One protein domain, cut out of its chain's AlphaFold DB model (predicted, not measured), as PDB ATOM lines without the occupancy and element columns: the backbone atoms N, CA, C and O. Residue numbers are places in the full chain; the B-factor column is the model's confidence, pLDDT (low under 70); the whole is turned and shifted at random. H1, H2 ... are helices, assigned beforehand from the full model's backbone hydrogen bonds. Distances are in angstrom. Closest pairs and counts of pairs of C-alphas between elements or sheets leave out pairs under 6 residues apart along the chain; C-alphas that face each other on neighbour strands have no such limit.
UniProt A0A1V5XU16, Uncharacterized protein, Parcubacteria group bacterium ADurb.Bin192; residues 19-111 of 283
ATOM      1  N   ALA A  19      41.963  55.739 -29.353       78.44
ATOM      2  CA  ALA A  19      41.194  54.880 -28.441       78.44
ATOM      3  C   ALA A  19      41.304  53.393 -28.791       78.44
ATOM      4  O   ALA A  19      41.448  52.545 -27.918       78.44
ATOM      5  N   SER A  20      41.283  53.085 -30.089       81.50
ATOM      6  CA  SER A  20      41.452  51.721 -30.588       81.50
ATOM      7  C   SER A  20      42.855  51.179 -30.309       81.50
ATOM      8  O   SER A  20      42.993  50.002 -29.999       81.50
ATOM      9  N   VAL A  21      43.886  52.030 -30.365       86.19
ATOM     10  CA  VAL A  21      45.263  51.631 -30.034       86.19
ATOM     11  C   VAL A  21      45.374  51.265 -28.557       86.19
ATOM     12  O   VAL A  21      45.890  50.197 -28.245       86.19
ATOM     13  N   TRP A  22      44.836  52.089 -27.653       87.25
ATOM     14  CA  TRP A  22      44.854  51.785 -26.219       87.25
ATOM     15  C   TRP A  22      44.081  50.513 -25.878       87.25
ATOM     16  O   TRP A  22      44.596  49.683 -25.134       87.25
ATOM     17  N   ALA A  23      42.916  50.297 -26.495       83.56
ATOM     18  CA  ALA A  23      42.159  49.058 -26.330       83.56
ATOM     19  C   ALA A  23      42.984  47.821 -26.722       83.56
ATOM     20  O   ALA A  23      43.079  46.866 -25.954       83.56
ATOM     21  N   VAL A  24      43.637  47.856 -27.888       84.19
ATOM     22  CA  VAL A  24      44.489  46.754 -28.359       84.19
ATOM     23  C   VAL A  24      45.677  46.535 -27.423       84.19
ATOM     24  O   VAL A  24      45.961  45.396 -27.061       84.19
ATOM     25  N   VAL A  25      46.345  47.608 -26.993       88.56
ATOM     26  CA  VAL A  25      47.511  47.523 -26.101       88.56
ATOM     27  C   VAL A  25      47.126  46.935 -24.741       88.56
ATOM     28  O   VAL A  25      47.824  46.046 -24.264       88.56
ATOM     29  N   SER A  26      46.009  47.356 -24.140       85.62
ATOM     30  CA  SER A  26      45.532  46.807 -22.863       85.62
ATOM     31  C   SER A  26      45.069  45.350 -22.971       85.62
ATOM     32  O   SER A  26      45.277  44.572 -22.049       85.62
ATOM     33  N   ILE A  27      44.442  44.955 -24.082       83.25
ATOM     34  CA  ILE A  27      43.984  43.570 -24.266       83.25
ATOM     35  C   ILE A  27      45.175  42.634 -24.499       83.25
ATOM     36  O   ILE A  27      45.230  41.546 -23.929       83.25
ATOM     37  N   LEU A  28      46.145  43.053 -25.315       83.69
ATOM     38  CA  LEU A  28      47.308  42.227 -25.637       83.69
ATOM     39  C   LEU A  28      48.365  42.224 -24.530       83.69
ATOM     40  O   LEU A  28      49.129  41.263 -24.441       83.69
ATOM     41  N   SER A  29      48.426  43.235 -23.663       88.44
ATOM     42  CA  SER A  29      49.459  43.294 -22.624       88.44
ATOM     43  C   SER A  29      49.414  42.106 -21.674       88.44
ATOM     44  O   SER A  29      50.466  41.574 -21.327       88.44
ATOM     45  N   PHE A  30      48.215  41.656 -21.295       85.25
ATOM     46  CA  PHE A  30      48.056  40.547 -20.361       85.25
ATOM     47  C   PHE A  30      48.686  39.240 -20.878       85.25
ATOM     48  O   PHE A  30      49.625  38.755 -20.241       85.25
ATOM     49  N   PRO A  31      48.264  38.675 -22.031       81.06
ATOM     50  CA  PRO A  31      48.855  37.439 -22.532       81.06
ATOM     51  C   PRO A  31      50.340  37.602 -22.874       81.06
ATOM     52  O   PRO A  31      51.114  36.678 -22.648       81.06
ATOM     53  N   THR A  32      50.771  38.772 -23.355       81.12
ATOM     54  CA  THR A  32      52.177  38.999 -23.735       81.12
ATOM     55  C   THR A  32      53.103  39.016 -22.514       81.12
ATOM     56  O   THR A  32      54.179  38.415 -22.529       81.12
ATOM     57  N   VAL A  33      52.683  39.659 -21.420       87.94
ATOM     58  CA  VAL A  33      53.452  39.692 -20.165       87.94
ATOM     59  C   VAL A  33      53.399  38.331 -19.471       87.94
ATOM     60  O   VAL A  33      54.434  37.833 -19.036       87.94
ATOM     61  N   ALA A  34      52.230  37.689 -19.428       80.12
ATOM     62  CA  ALA A  34      52.090  36.360 -18.836       80.12
ATOM     63  C   ALA A  34      52.979  35.329 -19.551       80.12
ATOM     64  O   ALA A  34      53.719  34.595 -18.896       80.12
ATOM     65  N   LEU A  35      52.964  35.316 -20.890       77.81
ATOM     66  CA  LEU A  35      53.769  34.396 -21.692       77.81
ATOM     67  C   LEU A  35      55.269  34.677 -21.545       77.81
ATOM     68  O   LEU A  35      56.046  33.748 -21.351       77.81
ATOM     69  N   SER A  36      55.687  35.945 -21.584       82.75
ATOM     70  CA  SER A  36      57.109  36.288 -21.446       82.75
ATOM     71  C   SER A  36      57.666  35.916 -20.068       82.75
ATOM     72  O   SER A  36      58.735  35.313 -19.982       82.75
ATOM     73  N   LEU A  37      56.923  36.161 -18.985       83.00
ATOM     74  CA  LEU A  37      57.334  35.748 -17.640       83.00
ATOM     75  C   LEU A  37      57.350  34.223 -17.477       83.00
ATOM     76  O   LEU A  37      58.281  33.689 -16.870       83.00
ATOM     77  N   ALA A  38      56.386  33.514 -18.072       70.88
ATOM     78  CA  ALA A  38      56.393  32.053 -18.099       70.88
ATOM     79  C   ALA A  38      57.638  31.503 -18.821       70.88
ATOM     80  O   ALA A  38      58.303  30.612 -18.297       70.88
ATOM     81  N   THR A  39      58.034  32.087 -19.962       72.19
ATOM     82  CA  THR A  39      59.260  31.671 -20.677       72.19
ATOM     83  C   THR A  39      60.546  31.937 -19.894       72.19
ATOM     84  O   THR A  39      61.538  31.239 -20.082       72.19
ATOM     85  N   LEU A  40      60.529  32.904 -18.972       80.62
ATOM     86  CA  LEU A  40      61.644  33.194 -18.066       80.62
ATOM     87  C   LEU A  40      61.662  32.282 -16.827       80.62
ATOM     88  O   LEU A  40      62.474  32.489 -15.925       80.62
ATOM     89  N   GLY A  41      60.774  31.285 -16.761       71.50
ATOM     90  CA  GLY A  41      60.701  30.328 -15.658       71.50
ATOM     91  C   GLY A  41      60.174  30.930 -14.355       71.50
ATOM     92  O   GLY A  41      60.451  30.396 -13.280       71.50
ATOM     93  N   TRP A  42      59.444  32.049 -14.421       77.19
ATOM     94  CA  TRP A  42      58.790  32.609 -13.242       77.19
ATOM     95  C   TRP A  42      57.628  31.723 -12.801       77.19
ATOM     96  O   TRP A  42      56.963  31.078 -13.609       77.19
ATOM     97  N   ASN A  43      57.364  31.715 -11.495       76.31
ATOM     98  CA  ASN A  43      56.252  30.966 -10.924       76.31
ATOM     99  C   ASN A  43      54.919  31.442 -11.538       76.31
ATOM    100  O   ASN A  43      54.680  32.650 -11.606       76.31
ATOM    101  N   SER A  44      54.049  30.518 -11.957       74.94
ATOM    102  CA  SER A  44      52.827  30.813 -12.721       74.94
ATOM    103  C   SER A  44      51.915  31.824 -12.021       74.94
ATOM    104  O   SER A  44      51.377  32.726 -12.659       74.94
ATOM    105  N   LEU A  45      51.804  31.735 -10.691       72.50
ATOM    106  CA  LEU A  45      51.025  32.686  -9.892       72.50
ATOM    107  C   LEU A  45      51.640  34.095  -9.915       72.50
ATOM    108  O   LEU A  45      50.924  35.088 -10.031       72.50
ATOM    109  N   ALA A  46      52.968  34.191  -9.831       76.81
ATOM    110  CA  ALA A  46      53.672  35.468  -9.891       76.81
ATOM    111  C   ALA A  46      53.587  36.086 -11.295       76.81
ATOM    112  O   ALA A  46      53.338  37.285 -11.417       76.81
ATOM    113  N   ALA A  47      53.723  35.269 -12.345       78.94
ATOM    114  CA  ALA A  47      53.558  35.696 -13.732       78.94
ATOM    115  C   ALA A  47      52.144  36.240 -13.997       78.94
ATOM    116  O   ALA A  47      51.997  37.302 -14.599       78.94
ATOM    117  N   PHE A  48      51.110  35.569 -13.476       80.88
ATOM    118  CA  PHE A  48      49.721  36.022 -13.561       80.88
ATOM    119  C   PHE A  48      49.503  37.370 -12.858       80.88
ATOM    120  O   PHE A  48      48.967  38.305 -13.453       80.88
ATOM    121  N   LEU A  49      49.952  37.502 -11.604       81.81
ATOM    122  CA  LEU A  49      49.793  38.741 -10.835       81.81
ATOM    123  C   LEU A  49      50.525  39.920 -11.487       81.81
ATOM    124  O   LEU A  49      49.988  41.026 -11.543       81.81
ATOM    125  N   LEU A  50      51.724  39.686 -12.024       86.81
ATOM    126  CA  LEU A  50      52.479  40.708 -12.744       86.81
ATOM    127  C   LEU A  50      51.832  41.084 -14.080       86.81
ATOM    128  O   LEU A  50      51.804  42.266 -14.418       86.81
ATOM    129  N   ALA A  51      51.250  40.128 -14.807       83.25
ATOM    130  CA  ALA A  51      50.479  40.414 -16.015       83.25
ATOM    131  C   ALA A  51      49.222  41.256 -15.713       83.25
ATOM    132  O   ALA A  51      48.933  42.217 -16.436       83.25
ATOM    133  N   CYS A  52      48.518  40.967 -14.611       82.12
ATOM    134  CA  CYS A  52      47.419  41.800 -14.110       82.12
ATOM    135  C   CYS A  52      47.897  43.225 -13.803       82.12
ATOM    136  O   CYS A  52      47.314  44.195 -14.291       82.12
ATOM    137  N   LEU A  53      48.984  43.360 -13.037       88.06
ATOM    138  CA  LEU A  53      49.553  44.660 -12.670       88.06
ATOM    139  C   LEU A  53      50.003  45.466 -13.893       88.06
ATOM    140  O   LEU A  53      49.735  46.666 -13.958       88.06
ATOM    141  N   ALA A  54      50.633  44.826 -14.878       90.25
ATOM    142  CA  ALA A  54      51.040  45.470 -16.125       90.25
ATOM    143  C   ALA A  54      49.829  46.015 -16.899       90.25
ATOM    144  O   ALA A  54      49.836  47.158 -17.354       90.25
ATOM    145  N   THR A  55      48.756  45.230 -16.980       88.44
ATOM    146  CA  THR A  55      47.530  45.612 -17.693       88.44
ATOM    147  C   THR A  55      46.807  46.769 -16.997       88.44
ATOM    148  O   THR A  55      46.407  47.735 -17.647       88.44
ATOM    149  N   ILE A  56      46.725  46.738 -15.662       84.44
ATOM    150  CA  ILE A  56      46.190  47.848 -14.857       84.44
ATOM    151  C   ILE A  56      47.055  49.104 -15.025       84.44
ATOM    152  O   ILE A  56      46.519  50.197 -15.199       84.44
ATOM    153  N   SER A  57      48.382  48.963 -15.036       90.44
ATOM    154  CA  SER A  57      49.309  50.088 -15.214       90.44
ATOM    155  C   SER A  57      49.116  50.781 -16.565       90.44
ATOM    156  O   SER A  57      49.147  52.007 -16.635       90.44
ATOM    157  N   ILE A  58      48.847  50.017 -17.628       90.25
ATOM    158  CA  ILE A  58      48.532  50.559 -18.958       90.25
ATOM    159  C   ILE A  58      47.206  51.327 -18.941       90.25
ATOM    160  O   ILE A  58      47.140  52.417 -19.503       90.25
ATOM    161  N   LEU A  59      46.169  50.808 -18.274       85.69
ATOM    162  CA  LEU A  59      44.885  51.513 -18.139       85.69
ATOM    163  C   LEU A  59      45.024  52.814 -17.334       85.69
ATOM    164  O   LEU A  59      44.428  53.830 -17.687       85.69
ATOM    165  N   ILE A  60      45.844  52.807 -16.280       87.25
ATOM    166  CA  ILE A  60      46.162  54.006 -15.498       87.25
ATOM    167  C   ILE A  60      46.930  55.018 -16.359       87.25
ATOM    168  O   ILE A  60      46.600  56.203 -16.358       87.25
ATOM    169  N   LEU A  61      47.925  54.567 -17.130       90.69
ATOM    170  CA  LEU A  61      48.693  55.423 -18.034       90.69
ATOM    171  C   LEU A  61      47.800  56.045 -19.117       90.69
ATOM    172  O   LEU A  61      47.940  57.228 -19.435       90.69
ATOM    173  N   GLU A  62      46.841  55.287 -19.650       88.38
ATOM    174  CA  GLU A  62      45.828  55.842 -20.545       88.38
ATOM    175  C   GLU A  62      45.002  56.921 -19.832       88.38
ATOM    176  O   GLU A  62      44.845  58.026 -20.355       88.38
ATOM    177  N   ALA A  63      44.505  56.633 -18.625       85.00
ATOM    178  CA  ALA A  63      43.704  57.581 -17.859       85.00
ATOM    179  C   ALA A  63      44.459  58.896 -17.606       85.00
ATOM    180  O   ALA A  63      43.862  59.963 -17.725       85.00
ATOM    181  N   PHE A  64      45.770  58.849 -17.350       90.62
ATOM    182  CA  PHE A  64      46.597  60.053 -17.221       90.62
ATOM    183  C   PHE A  64      46.829  60.780 -18.551       90.62
ATOM    184  O   PHE A  64      46.764  62.006 -18.594       90.62
ATOM    185  N   THR A  65      47.091  60.051 -19.638       88.06
ATOM    186  CA  THR A  65      47.424  60.661 -20.939       88.06
ATOM    187  C   THR A  65      46.209  61.242 -21.661       88.06
ATOM    188  O   THR A  65      46.328  62.272 -22.324       88.06
ATOM    189  N   ARG A  66      45.034  60.611 -21.542       81.56
ATOM    190  CA  ARG A  66      43.792  61.037 -22.216       81.56
ATOM    191  C   ARG A  66      42.761  61.663 -21.279       81.56
ATOM    192  O   ARG A  66      41.792  62.244 -21.765       81.56
ATOM    193  N   GLY A  67      42.912  61.514 -19.963       81.81
ATOM    194  CA  GLY A  67      41.908  61.926 -18.972       81.81
ATOM    195  C   GLY A  67      40.652  61.045 -18.944       81.81
ATOM    196  O   GLY A  67      39.725  61.333 -18.189       81.81
ATOM    197  N   LYS A  68      40.580  60.004 -19.790       81.00
ATOM    198  CA  LYS A  68      39.450  59.073 -19.940       81.00
ATOM    199  C   LYS A  68      39.957  57.713 -20.429       81.00
ATOM    200  O   LYS A  68      40.842  57.673 -21.278       81.00
ATOM    201  N   VAL A  69      39.366  56.628 -19.929       83.38
ATOM    202  CA  VAL A  69      39.673  55.246 -20.352       83.38
ATOM    203  C   VAL A  69      38.919  54.916 -21.642       83.38
ATOM    204  O   VAL A  69      37.764  55.330 -21.788       83.38
ATOM    205  N   TRP A  70      39.524  54.147 -22.555       82.75
ATOM    206  CA  TRP A  70      38.924  53.791 -23.852       82.75
ATOM    207  C   TRP A  70      37.544  53.127 -23.737       82.75
ATOM    208  O   TRP A  70      36.706  53.316 -24.616       82.75
ATOM    209  N   ILE A  71      37.286  52.405 -22.641       79.50
ATOM    210  CA  ILE A  71      36.004  51.734 -22.363       79.50
ATOM    211  C   ILE A  71      34.846  52.744 -22.297       79.50
ATOM    212  O   ILE A  71      33.719  52.419 -22.663       79.50
ATOM    213  N   PHE A  72      35.123  53.985 -21.886       80.88
ATOM    214  CA  PHE A  72      34.128  55.054 -21.768       80.88
ATOM    215  C   PHE A  72      34.057  55.968 -23.002       80.88
ATOM    216  O   PHE A  72      33.387  57.000 -22.959       80.88
ATOM    217  N   ASP A  73      34.756  55.639 -24.092       82.44
ATOM    218  CA  ASP A  73      34.670  56.392 -25.345       82.44
ATOM    219  C   ASP A  73      33.333  56.078 -26.049       82.44
ATOM    220  O   ASP A  73      32.910  54.920 -26.135       82.44
ATOM    221  N   ASP A  74      32.655  57.101 -26.577       77.56
ATOM    222  CA  ASP A  74      31.305  56.981 -27.152       77.56
ATOM    223  C   ASP A  74      31.242  55.980 -28.323       77.56
ATOM    224  O   ASP A  74      30.199  55.375 -28.578       77.56
ATOM    225  N   LYS A  75      32.371  55.746 -29.009       73.50
ATOM    226  CA  LYS A  75      32.485  54.707 -30.047       73.50
ATOM    227  C   LYS A  75      32.280  53.294 -29.513       73.50
ATOM    228  O   LYS A  75      31.674  52.474 -30.193       73.50
ATOM    229  N   PHE A  76      32.817  53.006 -28.332       70.75
ATOM    230  CA  PHE A  76      32.679  51.697 -27.706       70.75
ATOM    231  C   PHE A  76      31.364  51.590 -26.946       70.75
ATOM    232  O   PHE A  76      30.791  50.508 -26.881       70.75
ATOM    233  N   ARG A  77      30.820  52.712 -26.468       70.25
ATOM    234  CA  ARG A  77      29.509  52.754 -25.818       70.25
ATOM    235  C   ARG A  77      28.398  52.158 -26.686       70.25
ATOM    236  O   ARG A  77      27.638  51.338 -26.196       70.25
ATOM    237  N   HIS A  78      28.373  52.469 -27.984       69.81
ATOM    238  CA  HIS A  78      27.401  51.877 -28.916       69.81
ATOM    239  C   HIS A  78      27.626  50.367 -29.147       69.81
ATOM    240  O   HIS A  78      26.700  49.642 -29.503       69.81
ATOM    241  N   ILE A  79      28.854  49.879 -28.961       70.44
ATOM    242  CA  ILE A  79      29.163  48.447 -29.034       70.44
ATOM    243  C   ILE A  79      28.637  47.751 -27.771       70.44
ATOM    244  O   ILE A  79      28.021  46.696 -27.885       70.44
ATOM    245  N   PHE A  80      28.812  48.354 -26.592       68.00
ATOM    246  CA  PHE A  80      28.335  47.818 -25.311       68.00
ATOM    247  C   PHE A  80      26.822  47.969 -25.077       68.00
ATOM    248  O   PHE A  80      26.269  47.179 -24.320       68.00
ATOM    249  N   ASP A  81      26.154  48.923 -25.734       72.81
ATOM    250  CA  ASP A  81      24.691  49.110 -25.666       72.81
ATOM    251  C   ASP A  81      23.902  48.018 -26.413       72.81
ATOM    252  O   ASP A  81      22.687  47.909 -26.257       72.81
ATOM    253  N   HIS A  82      24.561  47.202 -27.241       74.69
ATOM    254  CA  HIS A  82      23.909  46.051 -27.857       74.69
ATOM    255  C   HIS A  82      23.719  44.926 -26.836       74.69
ATOM    256  O   HIS A  82      24.686  44.461 -26.237       74.69
ATOM    257  N   GLU A  83      22.477  44.455 -26.707       77.44
ATOM    258  CA  GLU A  83      22.029  43.447 -25.731       77.44
ATOM    259  C   GLU A  83      22.877  42.157 -25.757       77.44
ATOM    260  O   GLU A  83      23.177  41.577 -24.715       77.44
ATOM    261  N   ASP A  84      23.374  41.768 -26.937       75.25
ATOM    262  CA  ASP A  84      24.191  40.563 -27.137       75.25
ATOM    263  C   ASP A  84      25.699  40.765 -26.917       75.25
ATOM    264  O   ASP A  84      26.450  39.796 -26.753       75.25
ATOM    265  N   THR A  85      26.197  42.000 -26.973       72.88
ATOM    266  CA  THR A  85      27.635  42.283 -26.885       72.88
ATOM    267  C   THR A  85      28.254  41.866 -25.548       72.88
ATOM    268  O   THR A  85      29.296  41.204 -25.590       72.88
ATOM    269  N   PRO A  86      27.673  42.164 -24.366       70.00
ATOM    270  CA  PRO A  86      28.250  41.704 -23.103       70.00
ATOM    271  C   PRO A  86      28.304  40.175 -23.030       70.00
ATOM    272  O   PRO A  86      29.311  39.630 -22.583       70.00
ATOM    273  N   PHE A  87      27.293  39.474 -23.557       69.50
ATOM    274  CA  PHE A  87      27.303  38.012 -23.638       69.50
ATOM    275  C   PHE A  87      28.450  37.501 -24.521       69.50
ATOM    276  O   PHE A  87      29.219  36.642 -24.098       69.50
ATOM    277  N   ARG A  88      28.638  38.072 -25.718       77.00
ATOM    278  CA  ARG A  88      29.740  37.691 -26.621       77.00
ATOM    279  C   ARG A  88      31.113  37.957 -26.007       77.00
ATOM    280  O   ARG A  88      32.012  37.134 -26.155       77.00
ATOM    281  N   ILE A  89      31.271  39.071 -25.294       73.81
ATOM    282  CA  ILE A  89      32.520  39.403 -24.599       73.81
ATOM    283  C   ILE A  89      32.781  38.415 -23.462       73.81
ATOM    284  O   ILE A  89      33.903  37.935 -23.346       73.81
ATOM    285  N   ILE A  90      31.766  38.055 -22.673       68.31
ATOM    286  CA  ILE A  90      31.888  37.047 -21.611       68.31
ATOM    287  C   ILE A  90      32.258  35.680 -22.191       68.31
ATOM    288  O   ILE A  90      33.130  35.014 -21.644       68.31
ATOM    289  N   VAL A  91      31.656  35.271 -23.311       73.19
ATOM    290  CA  VAL A  91      31.979  33.995 -23.970       73.19
ATOM    291  C   VAL A  91      33.423  33.985 -24.474       73.19
ATOM    292  O   VAL A  91      34.143  33.017 -24.243       73.19
ATOM    293  N   VAL A  92      33.879  35.061 -25.120       72.62
ATOM    294  CA  VAL A  92      35.261  35.158 -25.620       72.62
ATOM    295  C   VAL A  92      36.265  35.243 -24.468       72.62
ATOM    296  O   VAL A  92      37.283  34.554 -24.494       72.62
ATOM    297  N   ALA A  93      35.977  36.044 -23.439       72.44
ATOM    298  CA  ALA A  93      36.821  36.166 -22.257       72.44
ATOM    299  C   ALA A  93      36.883  34.848 -21.475       72.44
ATOM    300  O   ALA A  93      37.969  34.420 -21.106       72.44
ATOM    301  N   GLY A  94      35.747  34.172 -21.287       67.50
ATOM    302  CA  GLY A  94      35.669  32.855 -20.656       67.50
ATOM    303  C   GLY A  94      36.397  31.781 -21.462       67.50
ATOM    304  O   GLY A  94      37.125  30.978 -20.889       67.50
ATOM    305  N   GLY A  95      36.292  31.813 -22.794       76.56
ATOM    306  CA  GLY A  95      37.059  30.934 -23.680       76.56
ATOM    307  C   GLY A  95      38.569  31.159 -23.568       76.56
ATOM    308  O   GLY A  95      39.321  30.199 -23.422       76.56
ATOM    309  N   MET A  96      39.024  32.417 -23.571       70.38
ATOM    310  CA  MET A  96      40.438  32.731 -23.337       70.38
ATOM    311  C   MET A  96      40.901  32.337 -21.932       70.38
ATOM    312  O   MET A  96      42.012  31.831 -21.791       70.38
ATOM    313  N   LEU A  97      40.062  32.536 -20.911       73.75
ATOM    314  CA  LEU A  97      40.363  32.153 -19.535       73.75
ATOM    315  C   LEU A  97      40.521  30.634 -19.416       73.75
ATOM    316  O   LEU A  97      41.515  30.185 -18.866       73.75
ATOM    317  N   LEU A  98      39.622  29.852 -20.018       71.25
ATOM    318  CA  LEU A  98      39.717  28.389 -20.059       71.25
ATOM    319  C   LEU A  98      40.983  27.911 -20.772       71.25
ATOM    320  O   LEU A  98      41.627  26.969 -20.316       71.25
ATOM    321  N   ILE A  99      41.369  28.555 -21.877       74.25
ATOM    322  CA  ILE A  99      42.619  28.231 -22.579       74.25
ATOM    323  C   ILE A  99      43.822  28.537 -21.679       74.25
ATOM    324  O   ILE A  99      44.706  27.692 -21.541       74.25
ATOM    325  N   LEU A 100      43.844  29.704 -21.030       68.19
ATOM    326  CA  LEU A 100      44.896  30.094 -20.087       68.19
ATOM    327  C   LEU A 100      44.965  29.159 -18.877       68.19
ATOM    328  O   LEU A 100      46.059  28.751 -18.502       68.19
ATOM    329  N   GLU A 101      43.828  28.780 -18.297       72.69
ATOM    330  CA  GLU A 101      43.742  27.806 -17.208       72.69
ATOM    331  C   GLU A 101      44.229  26.433 -17.657       72.69
ATOM    332  O   GLU A 101      45.007  25.810 -16.947       72.69
ATOM    333  N   THR A 102      43.847  25.974 -18.849       72.06
ATOM    334  CA  THR A 102      44.304  24.682 -19.380       72.06
ATOM    335  C   THR A 102      45.815  24.688 -19.590       72.06
ATOM    336  O   THR A 102      46.491  23.749 -19.178       72.06
ATOM    337  N   ILE A 103      46.370  25.759 -20.168       67.56
ATOM    338  CA  ILE A 103      47.820  25.929 -20.322       67.56
ATOM    339  C   ILE A 103      48.491  25.971 -18.949       67.56
ATOM    340  O   ILE A 103      49.484  25.284 -18.743       67.56
ATOM    341  N   LEU A 104      47.937  26.718 -17.994       64.75
ATOM    342  CA  LEU A 104      48.474  26.818 -16.643       64.75
ATOM    343  C   LEU A 104      48.436  25.472 -15.922       64.75
ATOM    344  O   LEU A 104      49.413  25.126 -15.276       64.75
ATOM    345  N   ILE A 105      47.362  24.697 -16.049       67.12
ATOM    346  CA  ILE A 105      47.234  23.353 -15.482       67.12
ATOM    347  C   ILE A 105      48.263  22.415 -16.120       67.12
ATOM    348  O   ILE A 105      48.989  21.731 -15.405       67.12
ATOM    349  N   VAL A 106      48.376  22.414 -17.451       68.88
ATOM    350  CA  VAL A 106      49.346  21.582 -18.179       68.88
ATOM    351  C   VAL A 106      50.781  21.953 -17.806       68.88
ATOM    352  O   VAL A 106      51.580  21.061 -17.538       68.88
ATOM    353  N   GLU A 107      51.109  23.241 -17.731       60.50
ATOM    354  CA  GLU A 107      52.423  23.720 -17.293       60.50
ATOM    355  C   GLU A 107      52.668  23.431 -15.811       60.50
ATOM    356  O   GLU A 107      53.763  23.035 -15.436       60.50
ATOM    357  N   THR A 108      51.649  23.538 -14.958       56.19
ATOM    358  CA  THR A 108      51.739  23.186 -13.532       56.19
ATOM    359  C   THR A 108      52.036  21.700 -13.356       56.19
ATOM    360  O   THR A 108      52.878  21.345 -12.538       56.19
ATOM    361  N   PHE A 109      51.409  20.831 -14.154       59.25
ATOM    362  CA  PHE A 109      51.686  19.394 -14.152       59.25
ATOM    363  C   PHE A 109      52.989  19.013 -14.864       59.25
ATOM    364  O   PHE A 109      53.550  17.961 -14.577       59.25
ATOM    365  N   ARG A 110      53.486  19.847 -15.783       55.53
ATOM    366  CA  ARG A 110      54.807  19.671 -16.404       55.53
ATOM    367  C   ARG A 110      55.941  20.241 -15.565       55.53
ATOM    368  O   ARG A 110      57.092  19.878 -15.798       55.53
ATOM    369  N   ASN A 111      55.647  21.132 -14.623       48.19
ATOM    370  CA  ASN A 111      56.658  21.778 -13.810       48.19
ATOM    371  C   ASN A 111      57.070  20.860 -12.642       48.19
ATOM    372  O   ASN A 111      56.296  20.688 -11.695       48.19
TER     373      ASN A 111
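AT A GLANCE: This is residues 19 to 111 of the 283 residues of an uncharacterized protein of Parcubacteria group bacterium ADurb.Bin192 (UniProt A0A1V5XU16). H1 and H2 form a helical hairpin, and across a gap the long H4 makes an open V with H2, with short H3 near the wide end. The printed part has 93 residues, four named helices in the order H1 H2 H3 H4 and no named strand: all helix. It is loose, radius of gyration of the C-alphas 15.4 A, and flat, 45 by 31 by 15 A.

HOW THE PARTS SIT: Start at H1, residues 19 to 39; it touches H2, residues 44 to 66, opposite ways at a shallow tilt of 22 degrees, closest at C-alphas 30 and 51, 5.0 A. H3, residues 74 to 80, is near H1. H4, residues 85 to 110, is near H1 and close but not clearly touching H2, closest at C-alphas 104 and 44, 7.1 A. Every O i to N i+4 pair is within hydrogen-bond range in H2 and H4, 15 of 17 in H1, 2 of 3 in H3.

IN THESE COORDINATES: Find C-alpha 19 at (41.194, 54.880, -28.441); H1 runs 30.4 A, H2 32.9 A, H3 9.8 A, and H4 36.9 A to C-alpha 110 at (54.807, 19.671, -16.404).

THE WHOLE: The printed part has no cut and no long link; pLDDT is under 70 at 15 residues, among them 103 to 111.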